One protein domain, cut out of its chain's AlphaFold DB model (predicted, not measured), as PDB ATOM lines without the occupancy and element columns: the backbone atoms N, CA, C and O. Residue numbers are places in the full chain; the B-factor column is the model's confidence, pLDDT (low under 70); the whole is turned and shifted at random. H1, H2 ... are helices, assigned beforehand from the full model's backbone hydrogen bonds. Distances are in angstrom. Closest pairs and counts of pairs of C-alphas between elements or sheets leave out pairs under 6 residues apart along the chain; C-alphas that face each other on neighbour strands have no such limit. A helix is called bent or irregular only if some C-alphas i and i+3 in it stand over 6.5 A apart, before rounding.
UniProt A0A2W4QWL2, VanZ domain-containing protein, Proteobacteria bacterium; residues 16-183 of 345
ATOM      1  N   GLU A  16     225.364 258.724 232.003       52.22
ATOM      2  CA  GLU A  16     224.829 259.977 231.463       52.22
ATOM      3  C   GLU A  16     225.843 260.717 230.569       52.22
ATOM      4  O   GLU A  16     225.496 261.200 229.487       52.22
ATOM      5  N   ALA A  17     227.126 260.700 230.944       50.78
ATOM      6  CA  ALA A  17     228.227 261.261 230.158       50.78
ATOM      7  C   ALA A  17     228.326 260.718 228.707       50.78
ATOM      8  O   ALA A  17     228.422 261.535 227.781       50.78
ATOM      9  N   PRO A  18     228.243 259.393 228.444       58.72
ATOM     10  CA  PRO A  18     228.272 258.872 227.075       58.72
ATOM     11  C   PRO A  18     227.035 259.267 226.248       58.72
ATOM     12  O   PRO A  18     227.173 259.572 225.064       58.72
ATOM     13  N   ARG A  19     225.841 259.373 226.856       58.47
ATOM     14  CA  ARG A  19     224.613 259.815 226.155       58.47
ATOM     15  C   ARG A  19     224.664 261.295 225.767       58.47
ATOM     16  O   ARG A  19     224.187 261.686 224.698       58.47
ATOM     17  N   ILE A  20     225.269 262.135 226.609       59.69
ATOM     18  CA  ILE A  20     225.475 263.560 226.319       59.69
ATOM     19  C   ILE A  20     226.525 263.738 225.207       59.69
ATOM     20  O   ILE A  20     226.327 264.564 224.314       59.69
ATOM     21  N   ALA A  21     227.598 262.943 225.198       59.38
ATOM     22  CA  ALA A  21     228.604 262.965 224.134       59.38
ATOM     23  C   ALA A  21     228.043 262.489 222.776       59.38
ATOM     24  O   ALA A  21     228.259 263.151 221.756       59.38
ATOM     25  N   GLU A  22     227.254 261.407 222.760       65.31
ATOM     26  CA  GLU A  22     226.570 260.920 221.552       65.31
ATOM     27  C   GLU A  22     225.558 261.933 220.999       65.31
ATOM     28  O   GLU A  22     225.488 262.144 219.784       65.31
ATOM     29  N   SER A  23     224.795 262.605 221.871       68.56
ATOM     30  CA  SER A  23     223.843 263.629 221.428       68.56
ATOM     31  C   SER A  23     224.564 264.835 220.817       68.56
ATOM     32  O   SER A  23     224.221 265.242 219.705       68.56
ATOM     33  N   ARG A  24     225.630 265.341 221.456       75.00
ATOM     34  CA  ARG A  24     226.462 266.443 220.938       75.00
ATOM     35  C   ARG A  24     227.083 266.124 219.575       75.00
ATOM     36  O   ARG A  24     227.019 266.962 218.676       75.00
ATOM     37  N   GLY A  25     227.612 264.912 219.387       79.75
ATOM     38  CA  GLY A  25     228.153 264.470 218.096       79.75
ATOM     39  C   GLY A  25     227.094 264.424 216.988       79.75
ATOM     40  O   GLY A  25     227.336 264.866 215.863       79.75
ATOM     41  N   ARG A  26     225.879 263.970 217.313       83.19
ATOM     42  CA  ARG A  26     224.750 263.928 216.373       83.19
ATOM     43  C   ARG A  26     224.274 265.325 215.966       83.19
ATOM     44  O   ARG A  26     224.019 265.542 214.782       83.19
ATOM     45  N   TYR A  27     224.199 266.274 216.903       87.00
ATOM     46  CA  TYR A  27     223.860 267.669 216.594       87.00
ATOM     47  C   TYR A  27     224.899 268.325 215.681       87.00
ATOM     48  O   TYR A  27     224.519 268.958 214.698       87.00
ATOM     49  N   ALA A  28     226.193 268.119 215.943       89.06
ATOM     50  CA  ALA A  28     227.259 268.654 215.097       89.06
ATOM     51  C   ALA A  28     227.144 268.160 213.642       89.06
ATOM     52  O   ALA A  28     227.219 268.956 212.709       89.06
ATOM     53  N   ILE A  29     226.872 266.865 213.439       89.81
ATOM     54  CA  ILE A  29     226.667 266.289 212.099       89.81
ATOM     55  C   ILE A  29     225.457 266.917 211.398       89.81
ATOM     56  O   ILE A  29     225.540 267.254 210.219       89.81
ATOM     57  N   VAL A  30     224.334 267.087 212.100       92.12
ATOM     58  CA  VAL A  30     223.129 267.713 211.528       92.12
ATOM     59  C   VAL A  30     223.415 269.147 211.088       92.12
ATOM     60  O   VAL A  30     223.061 269.515 209.970       92.12
ATOM     61  N   VAL A  31     224.091 269.937 211.926       92.75
ATOM     62  CA  VAL A  31     224.465 271.318 211.592       92.75
ATOM     63  C   VAL A  31     225.373 271.350 210.362       92.75
ATOM     64  O   VAL A  31     225.096 272.096 209.429       92.75
ATOM     65  N   LEU A  32     226.397 270.495 210.299       94.81
ATOM     66  CA  LEU A  32     227.295 270.412 209.142       94.81
ATOM     67  C   LEU A  32     226.565 270.031 207.847       94.81
ATOM     68  O   LEU A  32     226.866 270.581 206.789       94.81
ATOM     69  N   LEU A  33     225.592 269.120 207.923       94.56
ATOM     70  CA  LEU A  33     224.764 268.730 206.779       94.56
ATOM     71  C   LEU A  33     223.865 269.878 206.307       94.56
ATOM     72  O   LEU A  33     223.751 270.099 205.105       94.56
ATOM     73  N   LEU A  34     223.258 270.623 207.236       94.31
ATOM     74  CA  LEU A  34     222.447 271.798 206.908       94.31
ATOM     75  C   LEU A  34     223.296 272.904 206.280       94.31
ATOM     76  O   LEU A  34     222.922 273.428 205.236       94.31
ATOM     77  N   LEU A  35     224.460 273.210 206.860       95.62
ATOM     78  CA  LEU A  35     225.392 274.195 206.309       95.62
ATOM     79  C   LEU A  35     225.886 273.789 204.918       95.62
ATOM     80  O   LEU A  35     225.910 274.622 204.019       95.62
ATOM     81  N   SER A  36     226.203 272.508 204.714       95.31
ATOM     82  CA  SER A  36     226.549 271.974 203.390       95.31
ATOM     83  C   SER A  36     225.404 272.155 202.390       95.31
ATOM     84  O   SER A  36     225.633 272.589 201.268       95.31
ATOM     85  N   GLY A  37     224.164 271.863 202.798       93.94
ATOM     86  CA  GLY A  37     222.986 272.057 201.952       93.94
ATOM     87  C   GLY A  37     222.770 273.524 201.571       93.94
ATOM     88  O   GLY A  37     222.551 273.829 200.403       93.94
ATOM     89  N   ILE A  38     222.906 274.438 202.535       94.31
ATOM     90  CA  ILE A  38     222.813 275.886 202.304       94.31
ATOM     91  C   ILE A  38     223.921 276.352 201.356       94.31
ATOM     92  O   ILE A  38     223.641 277.088 200.415       94.31
ATOM     93  N   ALA A  39     225.160 275.903 201.562       94.25
ATOM     94  CA  ALA A  39     226.289 276.255 200.706       94.25
ATOM     95  C   ALA A  39     226.084 275.781 199.257       94.25
ATOM     96  O   ALA A  39     226.376 276.524 198.326       94.25
ATOM     97  N   LEU A  40     225.532 274.581 199.062       94.31
ATOM     98  CA  LEU A  40     225.192 274.051 197.739       94.31
ATOM     99  C   LEU A  40     224.103 274.878 197.038       94.31
ATOM    100  O   LEU A  40     224.247 275.202 195.863       94.31
ATOM    101  N   VAL A  41     223.042 275.267 197.751       91.62
ATOM    102  CA  VAL A  41     221.995 276.146 197.196       91.62
ATOM    103  C   VAL A  41     222.558 277.533 196.876       91.62
ATOM    104  O   VAL A  41     222.285 278.088 195.813       91.62
ATOM    105  N   ALA A  42     223.395 278.086 197.757       90.81
ATOM    106  CA  ALA A  42     224.069 279.357 197.518       90.81
ATOM    107  C   ALA A  42     224.981 279.292 196.284       90.81
ATOM    108  O   ALA A  42     225.021 280.251 195.514       90.81
ATOM    109  N   LEU A  43     225.666 278.166 196.058       90.12
ATOM    110  CA  LEU A  43     226.485 277.945 194.867       90.12
ATOM    111  C   LEU A  43     225.638 278.055 193.592       90.12
ATOM    112  O   LEU A  43     226.003 278.822 192.707       90.12
ATOM    113  N   VAL A  44     224.480 277.393 193.527       87.31
ATOM    114  CA  VAL A  44     223.552 277.474 192.378       87.31
ATOM    115  C   VAL A  44     223.049 278.905 192.149       87.31
ATOM    116  O   VAL A  44     223.002 279.402 191.025       87.31
ATOM    117  N   LEU A  45     222.697 279.614 193.222       85.56
ATOM    118  CA  LEU A  45     222.174 280.977 193.115       85.56
ATOM    119  C   LEU A  45     223.238 281.998 192.699       85.56
ATOM    120  O   LEU A  45     222.929 282.964 192.006       85.56
ATOM    121  N   THR A  46     224.491 281.813 193.114       82.69
ATOM    122  CA  THR A  46     225.539 282.830 192.935       82.69
ATOM    123  C   THR A  46     226.447 282.540 191.753       82.69
ATOM    124  O   THR A  46     226.796 283.469 191.020       82.69
ATOM    125  N   THR A  47     226.775 281.274 191.510       75.12
ATOM    126  CA  THR A  47     227.737 280.871 190.484       75.12
ATOM    127  C   THR A  47     227.039 280.370 189.231       75.12
ATOM    128  O   THR A  47     226.084 279.606 189.290       75.12
ATOM    129  N   GLY A  48     227.531 280.826 188.085       69.50
ATOM    130  CA  GLY A  48     227.255 280.244 186.782       69.50
ATOM    131  C   GLY A  48     228.559 280.269 186.004       69.50
ATOM    132  O   GLY A  48     229.279 281.274 186.038       69.50
ATOM    133  N   LEU A  49     228.909 279.163 185.351       65.12
ATOM    134  CA  LEU A  49     230.048 279.173 184.441       65.12
ATOM    135  C   LEU A  49     229.773 280.180 183.312       65.12
ATOM    136  O   LEU A  49     228.629 280.313 182.877       65.12
ATOM    137  N   PRO A  50     230.793 280.892 182.803       68.75
ATOM    138  CA  PRO A  50     230.614 281.734 181.632       68.75
ATOM    139  C   PRO A  50     230.113 280.881 180.459       68.75
ATOM    140  O   PRO A  50     230.858 280.046 179.945       68.75
ATOM    141  N   SER A  51     228.884 281.113 179.997       70.81
ATOM    142  CA  SER A  51     228.271 280.429 178.843       70.81
ATOM    143  C   SER A  51     228.851 280.907 177.506       70.81
ATOM    144  O   SER A  51     228.123 281.199 176.564       70.81
ATOM    145  N   ARG A  52     230.181 281.042 177.431       78.38
ATOM    146  CA  ARG A  52     230.900 281.493 176.230       78.38
ATOM    147  C   ARG A  52     230.781 280.494 175.086       78.38
ATOM    148  O   ARG A  52     230.843 280.895 173.933       78.38
ATOM    149  N   THR A  53     230.638 279.215 175.425       86.31
ATOM    150  CA  THR A  53     230.398 278.133 174.474       86.31
ATOM    151  C   THR A  53     229.186 277.322 174.904       86.31
ATOM    152  O   THR A  53     228.886 277.212 176.101       86.31
ATOM    153  N   ARG A  54     228.514 276.694 173.939       89.75
ATOM    154  CA  ARG A  54     227.413 275.759 174.200       89.75
ATOM    155  C   ARG A  54     227.834 274.622 175.122       89.75
ATOM    156  O   ARG A  54     227.067 274.244 176.003       89.75
ATOM    157  N   PHE A  55     229.054 274.103 174.972       90.75
ATOM    158  CA  PHE A  55     229.556 273.048 175.852       90.75
ATOM    159  C   PHE A  55     229.633 273.494 177.319       90.75
ATOM    160  O   PHE A  55     229.196 272.762 178.202       90.75
ATOM    161  N   LEU A  56     230.148 274.700 177.589       88.25
ATOM    162  CA  LEU A  56     230.224 275.227 178.956       88.25
ATOM    163  C   LEU A  56     228.837 275.485 179.551       88.25
ATOM    164  O   LEU A  56     228.638 275.222 180.734       88.25
ATOM    165  N   ALA A  57     227.879 275.931 178.736       87.81
ATOM    166  CA  ALA A  57     226.488 276.059 179.162       87.81
ATOM    167  C   ALA A  57     225.895 274.693 179.563       87.81
ATOM    168  O   ALA A  57     225.326 274.555 180.640       87.81
ATOM    169  N   LEU A  58     226.108 273.649 178.756       90.75
ATOM    170  CA  LEU A  58     225.651 272.293 179.085       90.75
ATOM    171  C   LEU A  58     226.349 271.720 180.323       90.75
ATOM    172  O   LEU A  58     225.718 271.025 181.116       90.75
ATOM    173  N   LEU A  59     227.637 272.014 180.508       90.00
ATOM    174  CA  LEU A  59     228.379 271.605 181.698       90.00
ATOM    175  C   LEU A  59     227.845 272.294 182.957       90.00
ATOM    176  O   LEU A  59     227.742 271.653 184.001       90.00
ATOM    177  N   ASN A  60     227.463 273.569 182.848       87.00
ATOM    178  CA  ASN A  60     226.795 274.295 183.923       87.00
ATOM    179  C   ASN A  60     225.478 273.603 184.312       87.00
ATOM    180  O   ASN A  60     225.296 273.263 185.480       87.00
ATOM    181  N   ASN A  61     224.628 273.281 183.331       87.81
ATOM    182  CA  ASN A  61     223.352 272.593 183.563       87.81
ATOM    183  C   ASN A  61     223.559 271.175 184.133       87.81
ATOM    184  O   ASN A  61     222.830 270.731 185.013       87.81
ATOM    185  N   ALA A  62     224.594 270.446 183.708       91.56
ATOM    186  CA  ALA A  62     224.928 269.150 184.306       91.56
ATOM    187  C   ALA A  62     225.422 269.275 185.762       91.56
ATOM    188  O   ALA A  62     225.221 268.366 186.574       91.56
ATOM    189  N   GLY A  63     226.041 270.406 186.117       91.88
ATOM    190  CA  GLY A  63     226.438 270.732 187.487       91.88
ATOM    191  C   GLY A  63     225.251 270.779 188.452       91.88
ATOM    192  O   GLY A  63     225.364 270.282 189.576       91.88
ATOM    193  N   HIS A  64     224.096 271.270 187.996       92.19
ATOM    194  CA  HIS A  64     222.848 271.237 188.764       92.19
ATOM    195  C   HIS A  64     222.477 269.806 189.172       92.19
ATOM    196  O   HIS A  64     222.287 269.528 190.356       92.19
ATOM    197  N   ALA A  65     222.505 268.850 188.240       95.06
ATOM    198  CA  ALA A  65     222.210 267.454 188.560       95.06
ATOM    199  C   ALA A  65     223.123 266.890 189.668       95.06
ATOM    200  O   ALA A  65     222.662 266.183 190.570       95.06
ATOM    201  N   LEU A  66     224.416 267.229 189.659       95.50
ATOM    202  CA  LEU A  66     225.331 266.818 190.726       95.50
ATOM    203  C   LEU A  66     224.944 267.444 192.074       95.50
ATOM    204  O   LEU A  66     224.852 266.733 193.080       95.50
ATOM    205  N   ILE A  67     224.695 268.755 192.098       95.81
ATOM    206  CA  ILE A  67     224.349 269.500 193.314       95.81
ATOM    207  C   ILE A  67     223.044 268.979 193.925       95.81
ATOM    208  O   ILE A  67     222.995 268.660 195.114       95.81
ATOM    209  N   PHE A  68     221.999 268.816 193.120       96.94
ATOM    210  CA  PHE A  68     220.699 268.347 193.596       96.94
ATOM    211  C   PHE A  68     220.706 266.854 193.953       96.94
ATOM    212  O   PHE A  68     220.032 266.436 194.899       96.94
ATOM    213  N   GLY A  69     221.563 266.054 193.310       97.94
ATOM    214  CA  GLY A  69     221.888 264.702 193.769       97.94
ATOM    215  C   GLY A  69     222.512 264.686 195.170       97.94
ATOM    216  O   GLY A  69     222.111 263.886 196.025       97.94
ATOM    217  N   LEU A  70     223.450 265.599 195.451       97.94
ATOM    218  CA  LEU A  70     224.041 265.763 196.782       97.94
ATOM    219  C   LEU A  70     223.015 266.258 197.808       97.94
ATOM    220  O   LEU A  70     222.982 265.727 198.917       97.94
ATOM    221  N   LEU A  71     222.134 267.198 197.450       98.00
ATOM    222  CA  LEU A  71     221.045 267.655 198.323       98.00
ATOM    223  C   LEU A  71     220.090 266.514 198.690       98.00
ATOM    224  O   LEU A  71     219.747 266.350 199.862       98.00
ATOM    225  N   ALA A  72     219.718 265.668 197.728       98.06
ATOM    226  CA  ALA A  72     218.893 264.494 197.994       98.06
ATOM    227  C   ALA A  72     219.597 263.491 198.926       98.06
ATOM    228  O   ALA A  72     218.987 262.940 199.850       98.06
ATOM    229  N   TRP A  73     220.906 263.290 198.742       97.56
ATOM    230  CA  TRP A  73     221.712 262.468 199.644       97.56
ATOM    231  C   TRP A  73     221.800 263.064 201.058       97.56
ATOM    232  O   TRP A  73     221.606 262.336 202.036       97.56
ATOM    233  N   ILE A  74     222.018 264.378 201.186       97.31
ATOM    234  CA  ILE A  74     221.990 265.104 202.465       97.31
ATOM    235  C   ILE A  74     220.622 264.935 203.134       97.31
ATOM    236  O   ILE A  74     220.565 264.607 204.318       97.31
ATOM    237  N   GLY A  75     219.525 265.056 202.383       96.81
ATOM    238  CA  GLY A  75     218.165 264.830 202.878       96.81
ATOM    239  C   GLY A  75     217.982 263.440 203.494       96.81
ATOM    240  O   GLY A  75     217.431 263.308 204.588       96.81
ATOM    241  N   LEU A  76     218.531 262.394 202.863       95.94
ATOM    242  CA  LEU A  76     218.526 261.038 203.430       95.94
ATOM    243  C   LEU A  76     219.355 260.941 204.719       95.94
ATOM    244  O   LEU A  76     218.957 260.233 205.650       95.94
ATOM    245  N   ARG A  77     220.495 261.641 204.796       94.69
ATOM    246  CA  ARG A  77     221.338 261.683 206.003       94.69
ATOM    247  C   ARG A  77     220.671 262.429 207.144       94.69
ATOM    248  O   ARG A  77     220.670 261.908 208.255       94.69
ATOM    249  N   LEU A  78     220.041 263.567 206.871       94.56
ATOM    250  CA  LEU A  78     219.242 264.308 207.843       94.56
ATOM    251  C   LEU A  78     218.071 263.459 208.333       94.56
ATOM    252  O   LEU A  78     217.884 263.308 209.538       94.56
ATOM    253  N   ARG A  79     217.341 262.797 207.427       94.06
ATOM    254  CA  ARG A  79     216.275 261.860 207.805       94.06
ATOM    255  C   ARG A  79     216.800 260.775 208.736       94.06
ATOM    256  O   ARG A  79     216.167 260.513 209.752       94.06
ATOM    257  N   ALA A  80     217.928 260.141 208.417       90.69
ATOM    258  CA  ALA A  80     218.523 259.113 209.274       90.69
ATOM    259  C   ALA A  80     219.008 259.686 210.619       90.69
ATOM    260  O   ALA A  80     218.866 259.034 211.650       90.69
ATOM    261  N   ALA A  81     219.520 260.916 210.619       89.00
ATOM    262  CA  ALA A  81     219.952 261.626 211.812       89.00
ATOM    263  C   ALA A  81     218.787 262.108 212.684       89.00
ATOM    264  O   ALA A  81     219.003 262.300 213.867       89.00
ATOM    265  N   PHE A  82     217.558 262.266 212.187       88.12
ATOM    266  CA  PHE A  82     216.385 262.567 213.027       88.12
ATOM    267  C   PHE A  82     215.569 261.316 213.370       88.12
ATOM    268  O   PHE A  82     215.062 261.190 214.481       88.12
ATOM    269  N   ARG A  83     215.491 260.358 212.440       87.81
ATOM    270  CA  ARG A  83     214.760 259.089 212.559       87.81
ATOM    271  C   ARG A  83     215.680 257.917 212.178       87.81
ATOM    272  O   ARG A  83     215.648 257.463 211.027       87.81
ATOM    273  N   PRO A  84     216.504 257.420 213.122       83.75
ATOM    274  CA  PRO A  84     217.444 256.325 212.867       83.75
ATOM    275  C   PRO A  84     216.719 255.011 212.560       83.75
ATOM    276  O   PRO A  84     217.124 254.250 211.681       83.75
ATOM    277  N   THR A  85     215.605 254.783 213.256       82.25
ATOM    278  CA  THR A  85     214.755 253.598 213.147       82.25
ATOM    279  C   THR A  85     213.290 254.016 212.985       82.25
ATOM    280  O   THR A  85     212.848 254.923 213.693       82.25
ATOM    281  N   PRO A  86     212.515 253.378 212.090       84.81
ATOM    282  CA  PRO A  86     212.931 252.363 211.124       84.81
ATOM    283  C   PRO A  86     213.778 252.969 209.990       84.81
ATOM    284  O   PRO A  86     213.821 254.190 209.820       84.81
ATOM    285  N   PRO A  87     214.453 252.145 209.178       85.12
ATOM    286  CA  PRO A  87     215.151 252.621 207.988       85.12
ATOM    287  C   PRO A  87     214.253 253.357 206.972       85.12
ATOM    288  O   PRO A  87     213.033 253.219 207.049       85.12
ATOM    289  N   PRO A  88     214.833 254.088 205.990       88.38
ATOM    290  CA  PRO A  88     214.063 254.828 204.991       88.38
ATOM    291  C   PRO A  88     213.092 253.938 204.214       88.38
ATOM    292  O   PRO A  88     213.500 252.917 203.651       88.38
ATOM    293  N   VAL A  89     211.827 254.350 204.174       90.69
ATOM    294  CA  VAL A  89     210.752 253.724 203.388       90.69
ATOM    295  C   VAL A  89     210.454 254.556 202.143       90.69
ATOM    296  O   VAL A  89     210.918 255.686 202.032       90.69
ATOM    297  N   LEU A  90     209.656 254.034 201.206       90.50
ATOM    298  CA  LEU A  90     209.340 254.717 199.940       90.50
ATOM    299  C   LEU A  90     208.866 256.171 200.134       90.50
ATOM    300  O   LEU A  90     209.307 257.056 199.408       90.50
ATOM    301  N   ARG A  91     208.038 256.427 201.155       93.88
ATOM    302  CA  ARG A  91     207.561 257.776 201.499       93.88
ATOM    303  C   ARG A  91     208.698 258.748 201.831       93.88
ATOM    304  O   ARG A  91     208.587 259.916 201.483       93.88
ATOM    305  N   ASP A  92     209.773 258.282 202.469       94.94
ATOM    306  CA  ASP A  92     210.936 259.126 202.765       94.94
ATOM    307  C   ASP A  92     211.643 259.546 201.467       94.94
ATOM    308  O   ASP A  92     211.955 260.719 201.298       94.94
ATOM    309  N   TYR A  93     211.841 258.616 200.525       96.06
ATOM    310  CA  TYR A  93     212.455 258.921 199.226       96.06
ATOM    311  C   TYR A  93     211.603 259.893 198.407       96.06
ATOM    312  O   TYR A  93     212.136 260.864 197.881       96.06
ATOM    313  N   ILE A  94     210.287 259.661 198.334       96.62
ATOM    314  CA  ILE A  94     209.360 260.555 197.623       96.62
ATOM    315  C   ILE A  94     209.347 261.939 198.278       96.62
ATOM    316  O   ILE A  94     209.470 262.938 197.583       96.62
ATOM    317  N   GLY A  95     209.256 262.007 199.609       97.62
ATOM    318  CA  GLY A  95     209.254 263.279 200.332       97.62
ATOM    319  C   GLY A  95     210.536 264.083 200.113       97.62
ATOM    320  O   GLY A  95     210.466 265.290 199.904       97.62
ATOM    321  N   ILE A  96     211.696 263.418 200.103       97.75
ATOM    322  CA  ILE A  96     212.981 264.065 199.811       97.75
ATOM    323  C   ILE A  96     213.036 264.531 198.357       97.75
ATOM    324  O   ILE A  96     213.439 265.663 198.119       97.75
ATOM    325  N   LEU A  97     212.600 263.707 197.399       97.94
ATOM    326  CA  LEU A  97     212.550 264.107 195.993       97.94
ATOM    327  C   LEU A  97     211.681 265.357 195.811       97.94
ATOM    328  O   LEU A  97     212.140 266.332 195.234       97.94
ATOM    329  N   CYS A  98     210.464 265.363 196.364       97.88
ATOM    330  CA  CYS A  98     209.571 266.518 196.299       97.88
ATOM    331  C   CYS A  98     210.187 267.767 196.941       97.88
ATOM    332  O   CYS A  98     210.067 268.850 196.381       97.88
ATOM    333  N   ALA A  99     210.856 267.628 198.090       97.00
ATOM    334  CA  ALA A  99     211.518 268.753 198.747       97.00
ATOM    335  C   ALA A  99     212.664 269.322 197.898       97.00
ATOM    336  O   ALA A  99     212.784 270.533 197.767       97.00
ATOM    337  N   VAL A 100     213.483 268.457 197.299       96.62
ATOM    338  CA  VAL A 100     214.620 268.858 196.458       96.62
ATOM    339  C   VAL A 100     214.146 269.505 195.153       96.62
ATOM    340  O   VAL A 100     214.661 270.556 194.787       96.62
ATOM    341  N   VAL A 101     213.116 268.954 194.507       95.75
ATOM    342  CA  VAL A 101     212.488 269.554 193.315       95.75
ATOM    343  C   VAL A 101     211.846 270.903 193.644       95.75
ATOM    344  O   VAL A 101     211.966 271.845 192.866       95.75
ATOM    345  N   LEU A 102     211.203 271.033 194.810       96.19
ATOM    346  CA  LEU A 102     210.653 272.312 195.261       96.19
ATOM    347  C   LEU A 102     211.758 273.353 195.473       96.19
ATOM    348  O   LEU A 102     211.592 274.495 195.060       96.19
ATOM    349  N   ILE A 103     212.881 272.963 196.084       94.69
ATOM    350  CA  ILE A 103     214.047 273.845 196.229       94.69
ATOM    351  C   ILE A 103     214.543 274.292 194.848       94.69
ATOM    352  O   ILE A 103     214.753 275.486 194.673       94.69
ATOM    353  N   GLY A 104     214.645 273.380 193.876       92.50
ATOM    354  CA  GLY A 104     215.068 273.683 192.501       92.50
ATOM    355  C   GLY A 104     214.148 274.682 191.799       92.50
ATOM    356  O   GLY A 104     214.585 275.715 191.297       92.50
ATOM    357  N   GLY A 105     212.835 274.452 191.877       92.12
ATOM    358  CA  GLY A 105     211.844 275.386 191.338       92.12
ATOM    359  C   GLY A 105     211.864 276.761 192.020       92.12
ATOM    360  O   GLY A 105     211.628 277.780 191.375       92.12
ATOM    361  N   VAL A 106     212.174 276.821 193.319       92.50
ATOM    362  CA  VAL A 106     212.341 278.098 194.032       92.50
ATOM    363  C   VAL A 106     213.636 278.796 193.622       92.50
ATOM    364  O   VAL A 106     213.616 280.011 193.429       92.50
ATOM    365  N   THR A 107     214.752 278.074 193.470       90.12
ATOM    366  CA  THR A 107     216.013 278.677 193.012       90.12
ATOM    367  C   THR A 107     215.872 279.273 191.620       90.12
ATOM    368  O   THR A 107     216.335 280.386 191.391       90.12
ATOM    369  N   GLU A 108     215.139 278.589 190.751       89.81
ATOM    370  CA  GLU A 108     214.800 279.037 189.407       89.81
ATOM    371  C   GLU A 108     213.951 280.322 189.413       89.81
ATOM    372  O   GLU A 108     214.254 281.299 188.727       89.81
ATOM    373  N   LEU A 109     212.916 280.376 190.260       89.62
ATOM    374  CA  LEU A 109     212.080 281.571 190.410       89.62
ATOM    375  C   LEU A 109     212.882 282.774 190.931       89.62
ATOM    376  O   LEU A 109     212.671 283.907 190.491       89.62
ATOM    377  N   ILE A 110     213.809 282.539 191.863       89.00
ATOM    378  CA  ILE A 110     214.716 283.575 192.370       89.00
ATOM    379  C   ILE A 110     215.639 284.053 191.245       89.00
ATOM    380  O   ILE A 110     215.776 285.261 191.046       89.00
ATOM    381  N   GLN A 111     216.242 283.137 190.486       85.38
ATOM    382  CA  GLN A 111     217.103 283.477 189.353       85.38
ATOM    383  C   GLN A 111     216.347 284.323 188.317       85.38
ATOM    384  O   GLN A 111     216.839 285.398 187.960       85.38
ATOM    385  N   PHE A 112     215.119 283.936 187.959       85.81
ATOM    386  CA  PHE A 112     214.230 284.722 187.099       85.81
ATOM    387  C   PHE A 112     214.007 286.146 187.623       85.81
ATOM    388  O   PHE A 112     214.195 287.122 186.896       85.81
ATOM    389  N   ALA A 113     213.659 286.284 188.905       85.75
ATOM    390  CA  ALA A 113     213.412 287.583 189.531       85.75
ATOM    391  C   ALA A 113     214.668 288.474 189.583       85.75
ATOM    392  O   ALA A 113     214.561 289.698 189.548       85.75
ATOM    393  N   THR A 114     215.861 287.875 189.630       82.62
ATOM    394  CA  THR A 114     217.146 288.597 189.573       82.62
ATOM    395  C   THR A 114     217.618 288.919 188.150       82.62
ATOM    396  O   THR A 114     218.721 289.434 187.973       82.62
ATOM    397  N   GLY A 115     216.800 288.633 187.131       71.25
ATOM    398  CA  GLY A 115     217.123 288.891 185.727       71.25
ATOM    399  C   GLY A 115     218.042 287.848 185.086       71.25
ATOM    400  O   GLY A 115     218.539 288.080 183.984       71.25
ATOM    401  N   ARG A 116     218.277 286.701 185.741       70.88
ATOM    402  CA  ARG A 116     218.890 285.532 185.094       70.88
ATOM    403  C   ARG A 116     217.825 284.772 184.300       70.88
ATOM    404  O   ARG A 116     216.642 284.806 184.632       70.88
ATOM    405  N   GLY A 117     218.242 284.115 183.221       64.94
ATOM    406  CA  GLY A 117     217.336 283.321 182.395       64.94
ATOM    407  C   GLY A 117     216.901 282.066 183.140       64.94
ATOM    408  O   GLY A 117     217.733 281.198 183.367       64.94
ATOM    409  N   ALA A 118     215.621 281.990 183.493       68.81
ATOM    410  CA  ALA A 118     214.990 280.742 183.900       68.81
ATOM    411  C   ALA A 118     215.021 279.737 182.733       68.81
ATOM    412  O   ALA A 118     214.598 280.075 181.621       68.81
ATOM    413  N   SER A 119     215.522 278.528 182.980       76.81
ATOM    414  CA  SER A 119     215.452 277.383 182.086       76.81
ATOM    415  C   SER A 119     214.706 276.192 182.701       76.81
ATOM    416  O   SER A 119     215.085 275.624 183.725       76.81
ATOM    417  N   PHE A 120     213.714 275.683 181.964       83.50
ATOM    418  CA  PHE A 120     213.105 274.377 182.251       83.50
ATOM    419  C   PHE A 120     214.129 273.231 182.292       83.50
ATOM    420  O   PHE A 120     213.880 272.219 182.955       83.50
ATOM    421  N   ASP A 121     215.267 273.381 181.610       85.75
ATOM    422  CA  ASP A 121     216.337 272.387 181.632       85.75
ATOM    423  C   ASP A 121     216.934 272.229 183.035       85.75
ATOM    424  O   ASP A 121     217.287 271.112 183.413       85.75
ATOM    425  N   ASP A 122     216.986 273.295 183.837       88.56
ATOM    426  CA  ASP A 122     217.574 273.248 185.178       88.56
ATOM    427  C   ASP A 122     216.695 272.415 186.115       88.56
ATOM    428  O   ASP A 122     217.179 271.483 186.754       88.56
ATOM    429  N   VAL A 123     215.373 272.612 186.080       90.50
ATOM    430  CA  VAL A 123     214.416 271.789 186.846       90.50
ATOM    431  C   VAL A 123     214.498 270.307 186.451       90.50
ATOM    432  O   VAL A 123     214.392 269.413 187.305       90.50
ATOM    433  N   LEU A 124     214.695 270.017 185.161       93.88
ATOM    434  CA  LEU A 124     214.888 268.651 184.679       93.88
ATOM    435  C   LEU A 124     216.193 268.046 185.222       93.88
ATOM    436  O   LEU A 124     216.177 266.909 185.704       93.88
ATOM    437  N   MET A 125     217.297 268.795 185.179       94.81
ATOM    438  CA  MET A 125     218.602 268.356 185.686       94.81
ATOM    439  C   MET A 125     218.582 268.154 187.202       94.81
ATOM    440  O   MET A 125     219.053 267.117 187.679       94.81
ATOM    441  N   ASP A 126     217.954 269.061 187.950       95.25
ATOM    442  CA  ASP A 126     217.745 268.956 189.396       95.25
ATOM    443  C   ASP A 126     217.017 267.651 189.747       95.25
ATOM    444  O   ASP A 126     217.454 266.860 190.596       95.25
ATOM    445  N   THR A 127     215.918 267.385 189.034       96.88
ATOM    446  CA  THR A 127     215.078 266.200 189.229       96.88
ATOM    447  C   THR A 127     215.824 264.914 188.875       96.88
ATOM    448  O   THR A 127     215.758 263.934 189.627       96.88
ATOM    449  N   ALA A 128     216.549 264.896 187.753       97.75
ATOM    450  CA  ALA A 128     217.332 263.743 187.317       97.75
ATOM    451  C   ALA A 128     218.461 263.433 188.312       97.75
ATOM    452  O   ALA A 128     218.604 262.293 188.757       97.75
ATOM    453  N   GLY A 129     219.207 264.452 188.739       97.81
ATOM    454  CA  GLY A 129     220.264 264.332 189.738       97.81
ATOM    455  C   GLY A 129     219.776 263.770 191.072       97.81
ATOM    456  O   GLY A 129     220.323 262.788 191.593       97.81
ATOM    457  N   ALA A 130     218.690 264.340 191.601       98.19
ATOM    458  CA  ALA A 130     218.051 263.869 192.826       98.19
ATOM    459  C   ALA A 130     217.570 262.415 192.691       98.19
ATOM    460  O   ALA A 130     217.861 261.572 193.545       98.19
ATOM    461  N   THR A 131     216.883 262.091 191.592       98.44
ATOM    462  CA  THR A 131     216.374 260.738 191.323       98.44
ATOM    463  C   THR A 131     217.511 259.721 191.245       98.44
ATOM    464  O   THR A 131     217.438 258.672 191.893       98.44
ATOM    465  N   PHE A 132     218.597 260.046 190.540       98.38
ATOM    466  CA  PHE A 132     219.789 259.206 190.450       98.38
ATOM    467  C   PHE A 132     220.354 258.867 191.837       98.38
ATOM    468  O   PHE A 132     220.523 257.690 192.181       98.38
ATOM    469  N   ALA A 133     220.588 259.888 192.668       97.94
ATOM    470  CA  ALA A 133     221.153 259.723 194.005       97.94
ATOM    471  C   ALA A 133     220.241 258.908 194.937       97.94
ATOM    472  O   ALA A 133     220.720 258.057 195.700       97.94
ATOM    473  N   LEU A 134     218.925 259.126 194.865       98.06
ATOM    474  CA  LEU A 134     217.934 258.397 195.657       98.06
ATOM    475  C   LEU A 134     217.833 256.927 195.232       98.06
ATOM    476  O   LEU A 134     217.855 256.047 196.098       98.06
ATOM    477  N   CYS A 135     217.792 256.639 193.928       97.12
ATOM    478  CA  CYS A 135     217.787 255.270 193.407       97.12
ATOM    479  C   CYS A 135     219.053 254.507 193.816       97.12
ATOM    480  O   CYS A 135     218.960 253.382 194.319       97.12
ATOM    481  N   LEU A 136     220.229 255.127 193.682       96.31
ATOM    482  CA  LEU A 136     221.500 254.519 194.079       96.31
ATOM    483  C   LEU A 136     221.573 254.279 195.596       96.31
ATOM    484  O   LEU A 136     222.007 253.213 196.048       96.31
ATOM    485  N   SER A 137     221.093 255.235 196.393       94.88
ATOM    486  CA  SER A 137     221.025 255.106 197.852       94.88
ATOM    487  C   SER A 137     220.082 253.980 198.282       94.88
ATOM    488  O   SER A 137     220.430 253.201 199.175       94.88
ATOM    489  N   ALA A 138     218.933 253.839 197.617       93.25
ATOM    490  CA  ALA A 138     217.992 252.749 197.852       93.25
ATOM    491  C   ALA A 138     218.612 251.383 197.515       93.25
ATOM    492  O   ALA A 138     218.549 250.471 198.341       93.25
ATOM    493  N   LEU A 139     219.274 251.252 196.359       92.81
ATOM    494  CA  LEU A 139     219.977 250.025 195.961       92.81
ATOM    495  C   LEU A 139     221.049 249.625 196.987       92.81
ATOM    496  O   LEU A 139     221.105 248.472 197.426       92.81
ATOM    497  N   ARG A 140     221.866 250.584 197.440       90.62
ATOM    498  CA  ARG A 140     222.921 250.343 198.439       90.62
ATOM    499  C   ARG A 140     222.353 249.952 199.803       90.62
ATOM    500  O   ARG A 140     222.881 249.051 200.454       90.62
ATOM    501  N   ALA A 141     221.295 250.628 200.253       87.19
ATOM    502  CA  ALA A 141     220.671 250.354 201.545       87.19
ATOM    503  C   ALA A 141     220.092 248.937 201.614       87.19
ATOM    504  O   ALA A 141     220.170 248.299 202.664       87.19
ATOM    505  N   ARG A 142     219.535 248.441 200.506       83.31
ATOM    506  CA  ARG A 142     218.934 247.108 200.447       83.31
ATOM    507  C   ARG A 142     219.966 245.995 200.263       83.31
ATOM    508  O   ARG A 142     219.872 244.986 200.955       83.31
ATOM    509  N   SER A 143     221.011 246.219 199.459       82.00
ATOM    510  CA  SER A 143     222.139 245.280 199.326       82.00
ATOM    511  C   SER A 143     222.792 244.956 200.679       82.00
ATOM    512  O   SER A 143     223.095 243.800 200.959       82.00
ATOM    513  N   ARG A 144     222.925 245.948 201.570       79.75
ATOM    514  CA  ARG A 144     223.490 245.748 202.917       79.75
ATOM    515  C   ARG A 144     222.623 244.888 203.836       79.75
ATOM    516  O   ARG A 144     223.158 244.249 204.734       79.75
ATOM    517  N   ARG A 145     221.302 244.861 203.640       75.12
ATOM    518  CA  ARG A 145     220.371 244.196 204.567       75.12
ATOM    519  C   ARG A 145     220.205 242.700 204.338       75.12
ATOM    520  O   ARG A 145     219.449 242.091 205.080       75.12
ATOM    521  N   HIS A 146     220.869 242.114 203.335       64.69
ATOM    522  CA  HIS A 146     220.719 240.691 202.982       64.69
ATOM    523  C   HIS A 146     219.245 240.255 202.813       64.69
ATOM    524  O   HIS A 146     218.907 239.077 202.888       64.69
ATOM    525  N   THR A 147     218.337 241.204 202.566       63.22
ATOM    526  CA  THR A 147     216.916 240.940 202.355       63.22
ATOM    527  C   THR A 147     216.704 240.515 200.910       63.22
ATOM    528  O   THR A 147     217.124 241.233 200.000       63.22
ATOM    529  N   ARG A 148     216.027 239.382 200.677       65.31
ATOM    530  CA  ARG A 148     215.590 238.987 199.330       65.31
ATOM    531  C   ARG A 148     214.609 240.029 198.796       65.31
ATOM    532  O   ARG A 148     213.473 240.115 199.251       65.31
ATOM    533  N   GLU A 149     215.058 240.839 197.848       68.31
ATOM    534  CA  GLU A 149     214.192 241.797 197.169       68.31
ATOM    535  C   GLU A 149     213.358 241.121 196.078       68.31
ATOM    536  O   GLU A 149     213.882 240.276 195.345       68.31
ATOM    537  N   PRO A 150     212.102 241.553 195.870       79.50
ATOM    538  CA  PRO A 150     211.389 241.195 194.659       79.50
ATOM    539  C   PRO A 150     212.150 241.764 193.444       79.50
ATOM    540  O   PRO A 150     212.417 242.973 193.393       79.50
ATOM    541  N   PRO A 151     212.476 240.938 192.432       83.00
ATOM    542  CA  PRO A 151     213.348 241.325 191.318       83.00
ATOM    543  C   PRO A 151     212.819 242.538 190.541       83.00
ATOM    544  O   PRO A 151     213.599 243.325 190.008       83.00
ATOM    545  N   ARG A 152     211.495 242.737 190.530       89.50
ATOM    546  CA  ARG A 152     210.836 243.892 189.911       89.50
ATOM    547  C   ARG A 152     211.285 245.227 190.513       89.50
ATOM    548  O   ARG A 152     211.576 246.148 189.760       89.50
ATOM    549  N   GLN A 153     211.377 245.342 191.838       88.31
ATOM    550  CA  GLN A 153     211.726 246.618 192.476       88.31
ATOM    551  C   GLN A 153     213.181 247.005 192.216       88.31
ATOM    552  O   GLN A 153     213.459 248.153 191.879       88.31
ATOM    553  N   ARG A 154     214.102 246.038 192.306       90.06
ATOM    554  CA  ARG A 154     215.508 246.260 191.958       90.06
ATOM    555  C   ARG A 154     215.647 246.727 190.508       90.06
ATOM    556  O   ARG A 154     216.360 247.691 190.257       90.06
ATOM    557  N   ARG A 155     214.930 246.092 189.570       93.25
ATOM    558  CA  ARG A 155     214.901 246.512 188.157       93.25
ATOM    559  C   ARG A 155     214.390 247.943 187.993       93.25
ATOM    560  O   ARG A 155     215.008 248.697 187.258       93.25
ATOM    561  N   MET A 156     213.329 248.337 188.701       94.00
ATOM    562  CA  MET A 156     212.806 249.713 188.650       94.00
ATOM    563  C   MET A 156     213.816 250.745 189.164       94.00
ATOM    564  O   MET A 156     213.976 251.791 188.547       94.00
ATOM    565  N   LEU A 157     214.527 250.454 190.259       95.06
ATOM    566  CA  LEU A 157     215.555 251.357 190.792       95.06
ATOM    567  C   LEU A 157     216.753 251.491 189.846       95.06
ATOM    568  O   LEU A 157     217.249 252.594 189.643       95.06
ATOM    569  N   VAL A 158     217.203 250.379 189.255       96.25
ATOM    570  CA  VAL A 158     218.269 250.397 188.243       96.25
ATOM    571  C   VAL A 158     217.814 251.172 187.009       96.25
ATOM    572  O   VAL A 158     218.551 252.030 186.543       96.25
ATOM    573  N   ALA A 159     216.597 250.931 186.517       97.31
ATOM    574  CA  ALA A 159     216.044 251.656 185.378       97.31
ATOM    575  C   ALA A 159     215.934 253.163 185.657       97.31
ATOM    576  O   ALA A 159     216.335 253.957 184.818       97.31
ATOM    577  N   GLY A 160     215.466 253.561 186.847       97.56
ATOM    578  CA  GLY A 160     215.396 254.968 187.251       97.56
ATOM    579  C   GLY A 160     216.770 255.637 187.330       97.56
ATOM    580  O   GLY A 160     216.937 256.753 186.841       97.56
ATOM    581  N   ALA A 161     217.774 254.943 187.876       97.62
ATOM    582  CA  ALA A 161     219.148 255.438 187.902       97.62
ATOM    583  C   ALA A 161     219.740 255.557 186.488       97.62
ATOM    584  O   ALA A 161     220.304 256.592 186.153       97.62
ATOM    585  N   LEU A 162     219.580 254.540 185.638       98.12
ATOM    586  CA  LEU A 162     220.083 254.580 184.263       98.12
ATOM    587  C   LEU A 162     219.402 255.678 183.445       98.12
ATOM    588  O   LEU A 162     220.091 256.434 182.777       98.12
ATOM    589  N   LEU A 163     218.077 255.821 183.546       98.12
ATOM    590  CA  LEU A 163     217.344 256.889 182.865       98.12
ATOM    591  C   LEU A 163     217.836 258.271 183.307       98.12
ATOM    592  O   LEU A 163     218.110 259.117 182.465       98.12
ATOM    593  N   SER A 164     218.002 258.477 184.614       97.81
ATOM    594  CA  SER A 164     218.505 259.744 185.155       97.81
ATOM    595  C   SER A 164     219.931 260.037 184.682       97.81
ATOM    596  O   SER A 164     220.224 261.151 184.262       97.81
ATOM    597  N   ALA A 165     220.809 259.029 184.690       97.38
ATOM    598  CA  ALA A 165     222.169 259.161 184.176       97.38
ATOM    599  C   ALA A 165     222.179 259.504 182.680       97.38
ATOM    600  O   ALA A 165     222.944 260.366 182.262       97.38
ATOM    601  N   THR A 166     221.302 258.883 181.887       97.38
ATOM    602  CA  THR A 166     221.152 259.189 180.460       97.38
ATOM    603  C   THR A 166     220.660 260.616 180.239       97.38
ATOM    604  O   THR A 166     221.221 261.299 179.393       97.38
ATOM    605  N   ILE A 167     219.670 261.096 181.002       96.38
ATOM    606  CA  ILE A 167     219.174 262.482 180.895       96.38
ATOM    607  C   ILE A 167     220.311 263.486 181.123       96.38
ATOM    608  O   ILE A 167     220.455 264.426 180.350       96.38
ATOM    609  N   VAL A 168     221.156 263.252 182.133       95.19
ATOM    610  CA  VAL A 168     222.290 264.135 182.452       95.19
ATOM    611  C   VAL A 168     223.415 264.019 181.417       95.19
ATOM    612  O   VAL A 168     223.984 265.021 180.993       95.19
ATOM    613  N   ALA A 169     223.758 262.800 180.994       95.94
ATOM    614  CA  ALA A 169     224.916 262.561 180.135       95.94
ATOM    615  C   ALA A 169     224.642 262.798 178.641       95.94
ATOM    616  O   ALA A 169     225.574 263.113 177.898       95.94
ATOM    617  N   ALA A 170     223.400 262.639 178.170       95.50
ATOM    618  CA  ALA A 170     223.085 262.679 176.742       95.50
ATOM    619  C   ALA A 170     223.396 264.035 176.079       95.50
ATOM    620  O   ALA A 170     224.062 264.015 175.043       95.50
ATOM    621  N   PRO A 171     223.027 265.204 176.649       93.56
ATOM    622  CA  PRO A 171     223.354 266.497 176.044       93.56
ATOM    623  C   PRO A 171     224.864 266.740 175.953       93.56
ATOM    624  O   PRO A 171     225.356 267.182 174.917       93.56
ATOM    625  N   LEU A 172     225.612 266.384 177.007       93.88
ATOM    626  CA  LEU A 172     227.075 266.479 177.031       93.88
ATOM    627  C   LEU A 172     227.725 265.550 176.006       93.88
ATOM    628  O   LEU A 172     228.671 265.944 175.327       93.88
ATOM    629  N   THR A 173     227.210 264.328 175.871       95.12
ATOM    630  CA  THR A 173     227.704 263.358 174.886       95.12
ATOM    631  C   THR A 173     227.448 263.863 173.471       95.12
ATOM    632  O   THR A 173     228.365 263.889 172.657       95.12
ATOM    633  N   HIS A 174     226.231 264.335 173.195       95.38
ATOM    634  CA  HIS A 174     225.856 264.902 171.903       95.38
ATOM    635  C   HIS A 174     226.723 266.117 171.541       95.38
ATOM    636  O   HIS A 174     227.249 266.183 170.433       95.38
ATOM    637  N   ALA A 175     226.950 267.026 172.496       95.44
ATOM    638  CA  ALA A 175     227.863 268.150 172.329       95.44
ATOM    639  C   ALA A 175     229.289 267.677 172.043       95.44
ATOM    640  O   ALA A 175     229.869 268.062 171.039       95.44
ATOM    641  N   THR A 176     229.841 266.793 172.872       95.62
ATOM    642  CA  THR A 176     231.208 266.276 172.694       95.62
ATOM    643  C   THR A 176     231.402 265.697 171.295       95.62
ATOM    644  O   THR A 176     232.363 266.051 170.617       95.62
ATOM    645  N   VAL A 177     230.465 264.861 170.835       96.81
ATOM    646  CA  VAL A 177     230.492 264.293 169.483       96.81
ATOM    647  C   VAL A 177     230.454 265.398 168.424       96.81
ATOM    648  O   VAL A 177     231.269 265.370 167.509       96.81
ATOM    649  N   ALA A 178     229.588 266.406 168.568       96.38
ATOM    650  CA  ALA A 178     229.520 267.526 167.629       96.38
ATOM    651  C   ALA A 178     230.831 268.332 167.554       96.38
ATOM    652  O   ALA A 178     231.283 268.642 166.455       96.38
ATOM    653  N   TYR A 179     231.480 268.637 168.685       95.88
ATOM    654  CA  TYR A 179     232.772 269.347 168.687       95.88
ATOM    655  C   TYR A 179     233.897 268.495 168.086       95.88
ATOM    656  O   TYR A 179     234.750 269.031 167.379       95.88
ATOM    657  N   VAL A 180     233.903 267.180 168.340       96.06
ATOM    658  CA  VAL A 180     234.878 266.254 167.740       96.06
ATOM    659  C   VAL A 180     234.709 266.197 166.224       96.06
ATOM    660  O   VAL A 180     235.699 266.343 165.515       96.06
ATOM    661  N   ILE A 181     233.475 266.047 165.729       95.69
ATOM    662  CA  ILE A 181     233.181 266.039 164.288       95.69
ATOM    663  C   ILE A 181     233.572 267.376 163.661       95.69
ATOM    664  O   ILE A 181     234.335 267.385 162.705       95.69
ATOM    665  N   ARG A 182     233.149 268.509 164.237       95.38
ATOM    666  CA  ARG A 182     233.500 269.852 163.739       95.38
ATOM    667  C   ARG A 182     235.010 270.026 163.563       95.38
ATOM    668  O   ARG A 182     235.447 270.591 162.570       95.38
ATOM    669  N   ARG A 183     235.805 269.543 164.523       95.38
ATOM    670  CA  ARG A 183     237.268 269.623 164.450       95.38
ATOM    671  C   ARG A 183     237.860 268.662 163.416       95.38
ATOM    672  O   ARG A 183     238.858 269.003 162.797       95.38
TER     673      ARG A 183
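What this domain is: This is residues 16 to 183 of the 345 residues of the protein "VanZ domain-containing protein" of Proteobacteria bacterium (UniProt A0A2W4QWL2). Five long helices make an elongated up-and-down bundle: H2 and H4 cross in its core, H1 packs along H2, H5a packs along H4, and H3 covers one side, crossing H2 and forming a hairpin with H4. The last helix, H5, bends, and its arm H5b swings over to one end of H2; at the other end of the long axis residues 16 to 25 of H1 stick out. The printed part has 168 residues with five named helices, H1 to H5 in chain order, and no named strand; its class is all helix. It is only just compact, close to loose, with a radius of gyration of the C-alphas of 18.5 A and spans of 66 by 42 by 25 A.

Where its parts are: Find C-alpha 16 at (224.829, 259.977, 231.463); from there H1, residues 16 to 46, runs 44.8 A to C-alpha 46. H2, residues 54 to 82, is 42.5 A long and ends at C-alpha 82, (216.385, 262.567, 213.027). Next come H3, residues 90 to 113, 34.7 A, and H4, residues 120 to 144, 36.8 A. H5, residues 151 to 183, was assigned as one helix by its hydrogen bonds but is bent: C-alphas 168 and 171 are 6.9 A apart. Its arms are H5a, residues 151 to 168, 26.1 A, and H5b, residues 171 to 183, 18.4 A, ending at C-alpha 183, (237.268, 269.623, 164.450).

How they stand to each other: Start at H2, the hub, which touches four other helices. H1 and H2 form a hairpin at a shallow tilt of 21 degrees, with the closest C-alphas, Gly 37 and Leu 71, 6.0 A apart. Residues 61 to 73 of H2 touch H4 at a steep tilt of 44 degrees; look at Ala 65 and Gly 129, the closest C-alphas, 3.9 A apart. Residues 68 to 79 of H2 touch H3, closest at C-alphas 75 and 96, 6.1 A. H3 and H4 form a hairpin at a shallow tilt of 23 degrees, closest at C-alphas 101 and 127, 5.9 A. H4 and H5a touch, closest at C-alphas 132 and 161, 4.6 A. H5b touches H2 with residues 171 to 176 alone, closest at C-alphas 55 and 175, 6.3 A. H1 is apart from H4 and from both arms of H5. Every O i to N i+4 pair is within hydrogen-bond range in H1, H3, H4, H5a and H5b, and 24 of 25 are in H2.

The domain as a whole: The two C-alphas farthest apart are those of Glu 16 and Arg 182, 69.0 A. The printed part has no cut, and its four links are short. Look for low confidence, pLDDT under 70, at residues 16 to 23, 48 to 50, 117 to 118 and 146 to 149.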